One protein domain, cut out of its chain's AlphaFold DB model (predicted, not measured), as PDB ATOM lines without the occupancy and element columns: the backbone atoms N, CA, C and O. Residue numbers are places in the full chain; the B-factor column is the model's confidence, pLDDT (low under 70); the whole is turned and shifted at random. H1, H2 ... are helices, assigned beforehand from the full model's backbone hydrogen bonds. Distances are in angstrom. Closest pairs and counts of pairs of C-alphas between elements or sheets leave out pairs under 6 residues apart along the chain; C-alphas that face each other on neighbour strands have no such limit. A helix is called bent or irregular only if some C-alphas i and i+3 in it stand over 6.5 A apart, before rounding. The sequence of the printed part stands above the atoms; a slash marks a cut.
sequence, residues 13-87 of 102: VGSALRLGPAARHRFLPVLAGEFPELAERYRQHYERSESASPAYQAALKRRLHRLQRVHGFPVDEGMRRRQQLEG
ATOM      1  N   VAL A  13      87.247  -1.999  43.807       69.44
ATOM      2  CA  VAL A  13      86.624  -2.779  44.883       69.44
ATOM      3  C   VAL A  13      86.324  -1.880  46.069       69.44
ATOM      4  O   VAL A  13      87.090  -0.978  46.387       69.44
ATOM      5  N   GLY A  14      85.203  -2.144  46.731       68.94
ATOM      6  CA  GLY A  14      84.814  -1.469  47.960       68.94
ATOM      7  C   GLY A  14      84.074  -2.444  48.862       68.94
ATOM      8  O   GLY A  14      83.241  -3.223  48.397       68.94
ATOM      9  N   SER A  15      84.388  -2.409  50.150       64.62
ATOM     10  CA  SER A  15      83.710  -3.189  51.181       64.62
ATOM     11  C   SER A  15      83.331  -2.285  52.340       64.62
ATOM     12  O   SER A  15      84.022  -1.303  52.611       64.62
ATOM     13  N   ALA A  16      82.248  -2.627  53.042       66.38
ATOM     14  CA  ALA A  16      81.958  -1.985  54.316       66.38
ATOM     15  C   ALA A  16      83.128  -2.262  55.268       66.38
ATOM     16  O   ALA A  16      83.547  -3.411  55.422       66.38
ATOM     17  N   LEU A  17      83.677  -1.206  55.865       68.00
ATOM     18  CA  LEU A  17      84.754  -1.346  56.834       68.00
ATOM     19  C   LEU A  17      84.202  -2.076  58.063       68.00
ATOM     20  O   LEU A  17      83.162  -1.688  58.611       68.00
ATOM     21  N   ARG A  18      84.877  -3.149  58.483       62.81
ATOM     22  CA  ARG A  18      84.559  -3.811  59.749       62.81
ATOM     23  C   ARG A  18      85.092  -2.921  60.864       62.81
ATOM     24  O   ARG A  18      86.294  -2.676  60.941       62.81
ATOM     25  N   LEU A  19      84.192  -2.409  61.693       64.00
ATOM     26  CA  LEU A  19      84.540  -1.529  62.799       64.00
ATOM     27  C   LEU A  19      84.481  -2.358  64.076       64.00
ATOM     28  O   LEU A  19      83.425  -2.520  64.680       64.00
ATOM     29  N   GLY A  20      85.637  -2.894  64.469       60.75
ATOM     30  CA  GLY A  20      85.802  -3.463  65.803       60.75
ATOM     31  C   GLY A  20      85.636  -2.390  66.893       60.75
ATOM     32  O   GLY A  20      85.674  -1.191  66.587       60.75
ATOM     33  N   PRO A  21      85.501  -2.781  68.172       61.44
ATOM     34  CA  PRO A  21      85.173  -1.867  69.273       61.44
ATOM     35  C   PRO A  21      86.116  -0.656  69.371       61.44
ATOM     36  O   PRO A  21      85.662   0.483  69.488       61.44
ATOM     37  N   ALA A  22      87.426  -0.885  69.221       66.38
ATOM     38  CA  ALA A  22      88.450   0.159  69.260       66.38
ATOM     39  C   ALA A  22      88.391   1.120  68.057       66.38
ATOM     40  O   ALA A  22      88.525   2.333  68.215       66.38
ATOM     41  N   ALA A  23      88.150   0.598  66.851       65.56
ATOM     42  CA  ALA A  23      88.036   1.417  65.645       65.56
ATOM     43  C   ALA A  23      86.754   2.263  65.666       65.56
ATOM     44  O   ALA A  23      86.772   3.437  65.301       65.56
ATOM     45  N   ARG A  24      85.650   1.696  66.168       69.44
ATOM     46  CA  ARG A  24      84.369   2.390  66.331       69.44
ATOM     47  C   ARG A  24      84.495   3.615  67.240       69.44
ATOM     48  O   ARG A  24      83.962   4.667  66.892       69.44
ATOM     49  N   HIS A  25      85.215   3.495  68.356       69.31
ATOM     50  CA  HIS A  25      85.362   4.576  69.336       69.31
ATOM     51  C   HIS A  25      86.053   5.820  68.756       69.31
ATOM     52  O   HIS A  25      85.735   6.938  69.140       69.31
ATOM     53  N   ARG A  26      86.960   5.630  67.791       73.56
ATOM     54  CA  ARG A  26      87.695   6.727  67.144       73.56
ATOM     55  C   ARG A  26      87.033   7.219  65.856       73.56
ATOM     56  O   ARG A  26      87.178   8.382  65.509       73.56
ATOM     57  N   PHE A  27      86.293   6.351  65.166       72.12
ATOM     58  CA  PHE A  27      85.685   6.655  63.870       72.12
ATOM     59  C   PHE A  27      84.314   7.335  63.980       72.12
ATOM     60  O   PHE A  27      84.029   8.251  63.214       72.12
ATOM     61  N   LEU A  28      83.468   6.934  64.939       72.38
ATOM     62  CA  LEU A  28      82.142   7.544  65.111       72.38
ATOM     63  C   LEU A  28      82.178   9.042  65.470       72.38
ATOM     64  O   LEU A  28      81.359   9.767  64.910       72.38
ATOM     65  N   PRO A  29      83.094   9.540  66.327       77.31
ATOM     66  CA  PRO A  29      83.189  10.973  66.615       77.31
ATOM     67  C   PRO A  29      83.557  11.802  65.382       77.31
ATOM     68  O   PRO A  29      82.992  12.867  65.162       77.31
ATOM     69  N   VAL A  30      84.461  11.283  64.544       77.75
ATOM     70  CA  VAL A  30      84.848  11.930  63.279       77.75
ATOM     71  C   VAL A  30      83.666  11.948  62.311       77.75
ATOM     72  O   VAL A  30      83.371  12.977  61.709       77.75
ATOM     73  N   LEU A  31      82.929  10.834  62.218       74.81
ATOM     74  CA  LEU A  31      81.724  10.766  61.395       74.81
ATOM     75  C   LEU A  31      80.647  11.750  61.865       74.81
ATOM     76  O   LEU A  31      79.978  12.350  61.035       74.81
ATOM     77  N   ALA A  32      80.481  11.912  63.179       75.69
ATOM     78  CA  ALA A  32      79.520  12.846  63.758       75.69
ATOM     79  C   ALA A  32      79.870  14.311  63.464       75.69
ATOM     80  O   ALA A  32      78.958  15.116  63.299       75.69
ATOM     81  N   GLY A  33      81.161  14.643  63.373       77.81
ATOM     82  CA  GLY A  33      81.623  15.992  63.044       77.81
ATOM     83  C   GLY A  33      81.463  16.354  61.567       77.81
ATOM     84  O   GLY A  33      80.994  17.443  61.257       77.81
ATOM     85  N   GLU A  34      81.828  15.450  60.656       79.44
ATOM     86  CA  GLU A  34      81.860  15.771  59.218       79.44
ATOM     87  C   GLU A  34      80.599  15.346  58.458       79.44
ATOM     88  O   GLU A  34      80.244  15.946  57.445       79.44
ATOM     89  N   PHE A  35      79.903  14.312  58.934       73.38
ATOM     90  CA  PHE A  35      78.753  13.724  58.247       73.38
ATOM     91  C   PHE A  35      77.670  13.282  59.246       73.38
ATOM     92  O   PHE A  35      77.393  12.082  59.376       73.38
ATOM     93  N   PRO A  36      77.018  14.227  59.948       72.50
ATOM     94  CA  PRO A  36      76.071  13.921  61.022       72.50
ATOM     95  C   PRO A  36      74.897  13.041  60.560       72.50
ATOM     96  O   PRO A  36      74.493  12.118  61.265       72.50
ATOM     97  N   GLU A  37      74.426  13.229  59.325       72.19
ATOM     98  CA  GLU A  37      73.353  12.426  58.716       72.19
ATOM     99  C   GLU A  37      73.748  10.949  58.519       72.19
ATOM    100  O   GLU A  37      72.916  10.039  58.544       72.19
ATOM    101  N   LEU A  38      75.045  10.690  58.324       69.81
ATOM    102  CA  LEU A  38      75.603   9.342  58.237       69.81
ATOM    103  C   LEU A  38      75.909   8.778  59.625       69.81
ATOM    104  O   LEU A  38      75.762   7.574  59.821       69.81
ATOM    105  N   ALA A  39      76.292   9.621  60.585       69.56
ATOM    106  CA  ALA A  39      76.646   9.213  61.941       69.56
ATOM    107  C   ALA A  39      75.496   8.516  62.671       69.56
ATOM    108  O   ALA A  39      75.718   7.478  63.297       69.56
ATOM    109  N   GLU A  40      74.268   9.017  62.539       70.56
ATOM    110  CA  GLU A  40      73.092   8.407  63.168       70.56
ATOM    111  C   GLU A  40      72.799   7.016  62.588       70.56
ATOM    112  O   GLU A  40      72.632   6.027  63.310       70.56
ATOM    113  N   ARG A  41      72.871   6.907  61.259       70.50
ATOM    114  CA  ARG A  41      72.668   5.653  60.531       70.50
ATOM    115  C   ARG A  41      73.775   4.634  60.820       70.50
ATOM    116  O   ARG A  41      73.507   3.441  60.957       70.50
ATOM    117  N   TYR A  42      75.018   5.092  60.954       69.06
ATOM    118  CA  TYR A  42      76.152   4.260  61.356       69.06
ATOM    119  C   TYR A  42      76.039   3.815  62.812       69.06
ATOM    120  O   TYR A  42      76.284   2.645  63.091       69.06
ATOM    121  N   ARG A  43      75.619   4.691  63.733       69.38
ATOM    122  CA  ARG A  43      75.361   4.316  65.129       69.38
ATOM    123  C   ARG A  43      74.331   3.204  65.217       69.38
ATOM    124  O   ARG A  43      74.640   2.169  65.794       69.38
ATOM    125  N   GLN A  44      73.174   3.358  64.576       70.31
ATOM    126  CA  GLN A  44      72.121   2.337  64.605       70.31
ATOM    127  C   GLN A  44      72.585   0.982  64.045       70.31
ATOM    128  O   GLN A  44      72.214  -0.068  64.571       70.31
ATOM    129  N   HIS A  45      73.415   0.980  62.997       65.31
ATOM    130  CA  HIS A  45      73.885  -0.256  62.366       65.31
ATOM    131  C   HIS A  45      75.112  -0.896  63.032       65.31
ATOM    132  O   HIS A  45      75.283  -2.105  62.892       65.31
ATOM    133  N   TYR A  46      75.942  -0.127  63.741       63.66
ATOM    134  CA  TYR A  46      77.174  -0.604  64.385       63.66
ATOM    135  C   TYR A  46      77.108  -0.621  65.927       63.66
ATOM    136  O   TYR A  46      78.068  -1.049  66.566       63.66
ATOM    137  N   GLU A  47      76.006  -0.195  66.564       62.97
ATOM    138  CA  GLU A  47      75.842  -0.291  68.031       62.97
ATOM    139  C   GLU A  47      75.769  -1.743  68.517       62.97
ATOM    140  O   GLU A  47      76.299  -2.056  69.580       62.97
ATOM    141  N   ARG A  48      75.141  -2.633  67.737       61.53
ATOM    142  CA  ARG A  48      74.856  -4.025  68.131       61.53
ATOM    143  C   ARG A  48      75.771  -5.071  67.492       61.53
ATOM    144  O   ARG A  48      75.599  -6.260  67.747       61.53
ATOM    145  N   SER A  49      76.702  -4.681  66.621       58.66
ATOM    146  CA  SER A  49      77.577  -5.627  65.918       58.66
ATOM    147  C   SER A  49      78.846  -4.959  65.395       58.66
ATOM    148  O   SER A  49      78.816  -3.843  64.890       58.66
ATOM    149  N   GLU A  50      79.962  -5.690  65.447       56.84
ATOM    150  CA  GLU A  50      81.246  -5.293  64.839       56.84
ATOM    151  C   GLU A  50      81.197  -5.234  63.300       56.84
ATOM    152  O   GLU A  50      82.072  -4.669  62.637       56.84
ATOM    153  N   SER A  51      80.168  -5.853  62.725       55.66
ATOM    154  CA  SER A  51      79.911  -5.935  61.295       55.66
ATOM    155  C   SER A  51      78.706  -5.070  60.942       55.66
ATOM    156  O   SER A  51      77.677  -5.146  61.609       55.66
ATOM    157  N   ALA A  52      78.798  -4.300  59.854       63.44
ATOM    158  CA  ALA A  52      77.634  -3.611  59.309       63.44
ATOM    159  C   ALA A  52      76.513  -4.606  58.995       63.44
ATOM    160  O   ALA A  52      76.788  -5.681  58.449       63.44
ATOM    161  N   SER A  53      75.262  -4.211  59.249       66.62
ATOM    162  CA  SER A  53      74.085  -5.005  58.882       66.62
ATOM    163  C   SER A  53      74.159  -5.479  57.417       66.62
ATOM    164  O   SER A  53      74.557  -4.693  56.546       66.62
ATOM    165  N   PRO A  54      73.738  -6.721  57.103       67.25
ATOM    166  CA  PRO A  54      73.686  -7.226  55.729       67.25
ATOM    167  C   PRO A  54      72.956  -6.279  54.766       67.25
ATOM    168  O   PRO A  54      73.382  -6.093  53.625       67.25
ATOM    169  N   ALA A  55      71.906  -5.605  55.245       68.62
ATOM    170  CA  ALA A  55      71.156  -4.614  54.476       68.62
ATOM    171  C   ALA A  55      72.015  -3.393  54.097       68.62
ATOM    172  O   ALA A  55      71.947  -2.904  52.967       68.62
ATOM    173  N   TYR A  56      72.870  -2.933  55.015       70.12
ATOM    174  CA  TYR A  56      73.794  -1.829  54.767       70.12
ATOM    175  C   TYR A  56      74.875  -2.220  53.753       70.12
ATOM    176  O   TYR A  56      75.145  -1.480  52.805       70.12
ATOM    177  N   GLN A  57      75.435  -3.424  53.892       71.69
ATOM    178  CA  GLN A  57      76.407  -3.956  52.936       71.69
ATOM    179  C   GLN A  57      75.803  -4.085  51.529       71.69
ATOM    180  O   GLN A  57      76.436  -3.698  50.545       71.69
ATOM    181  N   ALA A  58      74.558  -4.558  51.424       74.69
ATOM    182  CA  ALA A  58      73.842  -4.661  50.156       74.69
ATOM    183  C   ALA A  58      73.575  -3.283  49.523       74.69
ATOM    184  O   ALA A  58      73.780  -3.103  48.320       74.69
ATOM    185  N   ALA A  59      73.166  -2.290  50.319       77.12
ATOM    186  CA  ALA A  59      72.954  -0.923  49.845       77.12
ATOM    187  C   ALA A  59      74.257  -0.285  49.332       77.12
ATOM    188  O   ALA A  59      74.273   0.313  48.250       77.12
ATOM    189  N   LEU A  60      75.361  -0.477  50.059       78.62
ATOM    190  CA  LEU A  60      76.684  -0.015  49.648       78.62
ATOM    191  C   LEU A  60      77.130  -0.690  48.346       78.62
ATOM    192  O   LEU A  60      77.555  -0.006  47.414       78.62
ATOM    193  N   LYS A  61      76.960  -2.014  48.240       78.62
ATOM    194  CA  LYS A  61      77.282  -2.781  47.031       78.62
ATOM    195  C   LYS A  61      76.486  -2.280  45.823       78.62
ATOM    196  O   LYS A  61      77.066  -2.027  44.771       78.62
ATOM    197  N   ARG A  62      75.179  -2.032  45.979       82.44
ATOM    198  CA  ARG A  62      74.333  -1.448  44.919       82.44
ATOM    199  C   ARG A  62      74.830  -0.074  44.470       82.44
ATOM    200  O   ARG A  62      74.837   0.207  43.271       82.44
ATOM    201  N   ARG A  63      75.244   0.780  45.411       82.25
ATOM    202  CA  ARG A  63      75.798   2.102  45.093       82.25
ATOM    203  C   ARG A  63      77.112   1.964  44.326       82.25
ATOM    204  O   ARG A  63      77.259   2.587  43.280       82.25
ATOM    205  N   LEU A  64      78.010   1.094  44.783       80.56
ATOM    206  CA  LEU A  64      79.284   0.826  44.119       80.56
ATOM    207  C   LEU A  64      79.087   0.302  42.690       80.56
ATOM    208  O   LEU A  64      79.689   0.836  41.764       80.56
ATOM    209  N   HIS A  65      78.180  -0.659  42.499       82.81
ATOM    210  CA  HIS A  65      77.840  -1.207  41.183       82.81
ATOM    211  C   HIS A  65      77.342  -0.129  40.218       82.81
ATOM    212  O   HIS A  65      77.686  -0.134  39.037       82.81
ATOM    213  N   ARG A  66      76.542   0.824  40.713       84.56
ATOM    214  CA  ARG A  66      76.079   1.955  39.906       84.56
ATOM    215  C   ARG A  66      77.251   2.833  39.463       84.56
ATOM    216  O   ARG A  66      77.338   3.146  38.282       84.56
ATOM    217  N   LEU A  67      78.160   3.188  40.375       81.62
ATOM    218  CA  LEU A  67      79.342   3.986  40.030       81.62
ATOM    219  C   LEU A  67      80.284   3.255  39.064       81.62
ATOM    220  O   LEU A  67      80.783   3.874  38.128       81.62
ATOM    221  N   GLN A  68      80.499   1.952  39.255       82.69
ATOM    222  CA  GLN A  68      81.305   1.138  38.347       82.69
ATOM    223  C   GLN A  68      80.726   1.169  36.928       82.69
ATOM    224  O   GLN A  68      81.462   1.467  35.993       82.69
ATOM    225  N   ARG A  69      79.406   0.978  36.767       83.25
ATOM    226  CA  ARG A  69      78.739   1.073  35.455       83.25
ATOM    227  C   ARG A  69      78.910   2.446  34.811       83.25
ATOM    228  O   ARG A  69      79.288   2.514  33.650       83.25
ATOM    229  N   VAL A  70      78.674   3.522  35.565       84.94
ATOM    230  CA  VAL A  70      78.795   4.904  35.059       84.94
ATOM    231  C   VAL A  70      80.209   5.200  34.557       84.94
ATOM    232  O   VAL A  70      80.378   5.896  33.564       84.94
ATOM    233  N   HIS A  71      81.233   4.654  35.212       79.25
ATOM    234  CA  HIS A  71      82.627   4.886  34.839       79.25
ATOM    235  C   HIS A  71      83.228   3.797  33.928       79.25
ATOM    236  O   HIS A  71      84.400   3.886  33.567       79.25
ATOM    237  N   GLY A  72      82.442   2.800  33.510       79.88
ATOM    238  CA  GLY A  72      82.884   1.734  32.606       79.88
ATOM    239  C   GLY A  72      83.775   0.669  33.254       79.88
ATOM    240  O   GLY A  72      84.542   0.012  32.557       79.88
ATOM    241  N   PHE A  73      83.698   0.495  34.575       76.69
ATOM    242  CA  PHE A  73      84.390  -0.579  35.281       76.69
ATOM    243  C   PHE A  73      83.545  -1.860  35.319       76.69
ATOM    244  O   PHE A  73      82.334  -1.793  35.563       76.69
ATOM    245  N   PRO A  74      84.166  -3.041  35.165       77.06
ATOM    246  CA  PRO A  74      83.473  -4.308  35.336       77.06
ATOM    247  C   PRO A  74      83.073  -4.514  36.806       77.06
ATOM    248  O   PRO A  74      83.890  -4.419  37.722       77.06
ATOM    249  N   VAL A  75      81.785  -4.789  37.018       71.38
ATOM    250  CA  VAL A  75      81.119  -4.736  38.330       71.38
ATOM    251  C   VAL A  75      81.557  -5.872  39.267       71.38
ATOM    252  O   VAL A  75      81.801  -5.645  40.451       71.38
ATOM    253  N   ASP A  76      81.738  -7.080  38.728       72.19
ATOM    254  CA  ASP A  76      82.067  -8.282  39.511       72.19
ATOM    255  C   ASP A  76      83.549  -8.682  39.446       72.19
ATOM    256  O   ASP A  76      83.971  -9.604  40.147       72.19
ATOM    257  N   GLU A  77      84.364  -7.998  38.639       70.81
ATOM    258  CA  GLU A  77      85.769  -8.370  38.403       70.81
ATOM    259  C   GLU A  77      86.590  -8.341  39.695       70.81
ATOM    260  O   GLU A  77      87.374  -9.244  39.978       70.81
ATOM    261  N   GLY A  78      86.333  -7.348  40.545       67.31
ATOM    262  CA  GLY A  78      86.953  -7.241  41.858       67.31
ATOM    263  C   GLY A  78      86.623  -8.402  42.801       67.31
ATOM    264  O   GLY A  78      87.488  -8.885  43.533       67.31
ATOM    265  N   MET A  79      85.379  -8.892  42.762       67.62
ATOM    266  CA  MET A  79      84.934 -10.036  43.564       67.62
ATOM    267  C   MET A  79      85.510 -11.349  43.022       67.62
ATOM    268  O   MET A  79      85.990 -12.169  43.803       67.62
ATOM    269  N   ARG A  80      85.535 -11.521  41.694       69.44
ATOM    270  CA  ARG A  80      86.153 -12.680  41.030       69.44
ATOM    271  C   ARG A  80      87.648 -12.762  41.326       69.44
ATOM    272  O   ARG A  80      88.135 -13.822  41.707       69.44
ATOM    273  N   ARG A  81      88.370 -11.643  41.225       70.19
ATOM    274  CA  ARG A  81      89.801 -11.563  41.555       70.19
ATOM    275  C   ARG A  81      90.075 -11.902  43.011       70.19
ATOM    276  O   ARG A  81      91.004 -12.652  43.289       70.19
ATOM    277  N   ARG A  82      89.252 -11.400  43.932       68.19
ATOM    278  CA  ARG A  82      89.372 -11.732  45.352       68.19
ATOM    279  C   ARG A  82      89.192 -13.232  45.603       68.19
ATOM    280  O   ARG A  82      90.042 -13.817  46.259       68.19
ATOM    281  N   GLN A  83      88.178 -13.862  45.008       68.06
ATOM    282  CA  GLN A  83      87.978 -15.315  45.112       68.06
ATOM    283  C   GLN A  83      89.142 -16.112  44.502       68.06
ATOM    284  O   GLN A  83      89.579 -17.099  45.085       68.06
ATOM    285  N   GLN A  84      89.699 -15.665  43.369       70.00
ATOM    286  CA  GLN A  84      90.888 -16.283  42.767       70.00
ATOM    287  C   GLN A  84      92.124 -16.187  43.674       70.00
ATOM    288  O   GLN A  84      92.930 -17.112  43.706       70.00
ATOM    289  N   LEU A  85      92.293 -15.077  44.403       66.31
ATOM    290  CA  LEU A  85      93.388 -14.888  45.362       66.31
ATOM    291  C   LEU A  85      93.166 -15.687  46.654       66.31
ATOM    292  O   LEU A  85      94.105 -16.273  47.182       66.31
ATOM    293  N   GLU A  86      91.930 -15.742  47.152       64.31
ATOM    294  CA  GLU A  86      91.562 -16.499  48.353       64.31
ATOM    295  C   GLU A  86      91.656 -18.015  48.115       64.31
ATOM    296  O   GLU A  86      92.200 -18.720  48.961       64.31
ATOM    297  N   GLY A  87      91.249 -18.507  46.939       61.25
ATOM    298  CA  GLY A  87      91.461 -19.899  46.518       61.25
ATOM    299  C   GLY A  87      92.925 -20.247  46.223       61.25
ATOM    300  O   GLY A  87      93.290 -21.418  46.199       61.25
TER     301      GLY A  87
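Overview. This is residues 13 to 87 of the 102 residues of an uncharacterized protein of Gemmatimonadales bacterium (UniProt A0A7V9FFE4). The long helix H3 bridges two sides of an open, zigzag frame: near its first residues stands a helical hairpin of H1 and H2, side by side, and after its last residues the backbone folds back into the short helix H4, which has no helix beside it. Residues 13 to 20, before H1, run through the open space between the hairpin and H4. The printed part has 75 residues with four named helices in the order H1, H2, H3, H4 and no named strand; the class is all helix. The whole is loose, with a radius of gyration of the C-alphas of 14.5 A, and spans 34 by 30 by 19 A.

Along the chain. H3, residues 54 to 71, is the longest helix, 25.7 A from C-alpha 54 at (73.686, -7.226, 55.729) to C-alpha 71 at (82.627, 4.886, 34.839). Before it in the chain, H2 takes residues 36 to 46 and measures 14.9 A. H1, residues 21 to 34, measures 20.6 A and begins with C-alpha 21 at (85.173, -1.867, 69.273). After H3 comes H4, residues 77 to 86, 14.1 A long, ending with C-alpha 86 at (91.562, -16.499, 48.353). H1 is neither bent nor irregular, but only just: C-alphas 26 and 29 are 6.2 A apart. The same holds for H2, where C-alphas 37 and 40 are 6.0 A apart.

Arrangement. H3 touches no helix. It is close to H2 but not clearly touching; their closest C-alphas, those of His 45 and Tyr 56, are 7.8 A apart. The two run opposite ways at a steep tilt of 50 degrees. H2 touches H1, and the closest C-alphas, those of Ala 32 and Ala 39, are 5.0 A apart. H1 touches H2 with residues 28 to 32 alone. H1 and H2 form a helical hairpin, running opposite ways at a shallow tilt of 20 degrees. H4 is apart from H1, H2 and H3, and H1 is apart from H3. In H3 and H4 every O i to N i+4 pair is within hydrogen-bond range; in H1 it is 7 of 10 and in H2 6 of 7.

Size, cuts and confidence. The two C-alphas farthest apart are those of Gly 33 and Gly 87, at 40.7 A, while those of Val 13 and Gly 87, the first and last printed, are 17.9 A apart. The printed part has no cut. The links H1 to H2 and H3 to H4 are tight, the link H2 to H3 is short, and no link is long. The mean pLDDT of the printed part is 71.1, and 36 residues are under 70, among them residues 13 to 25 and 45 to 55.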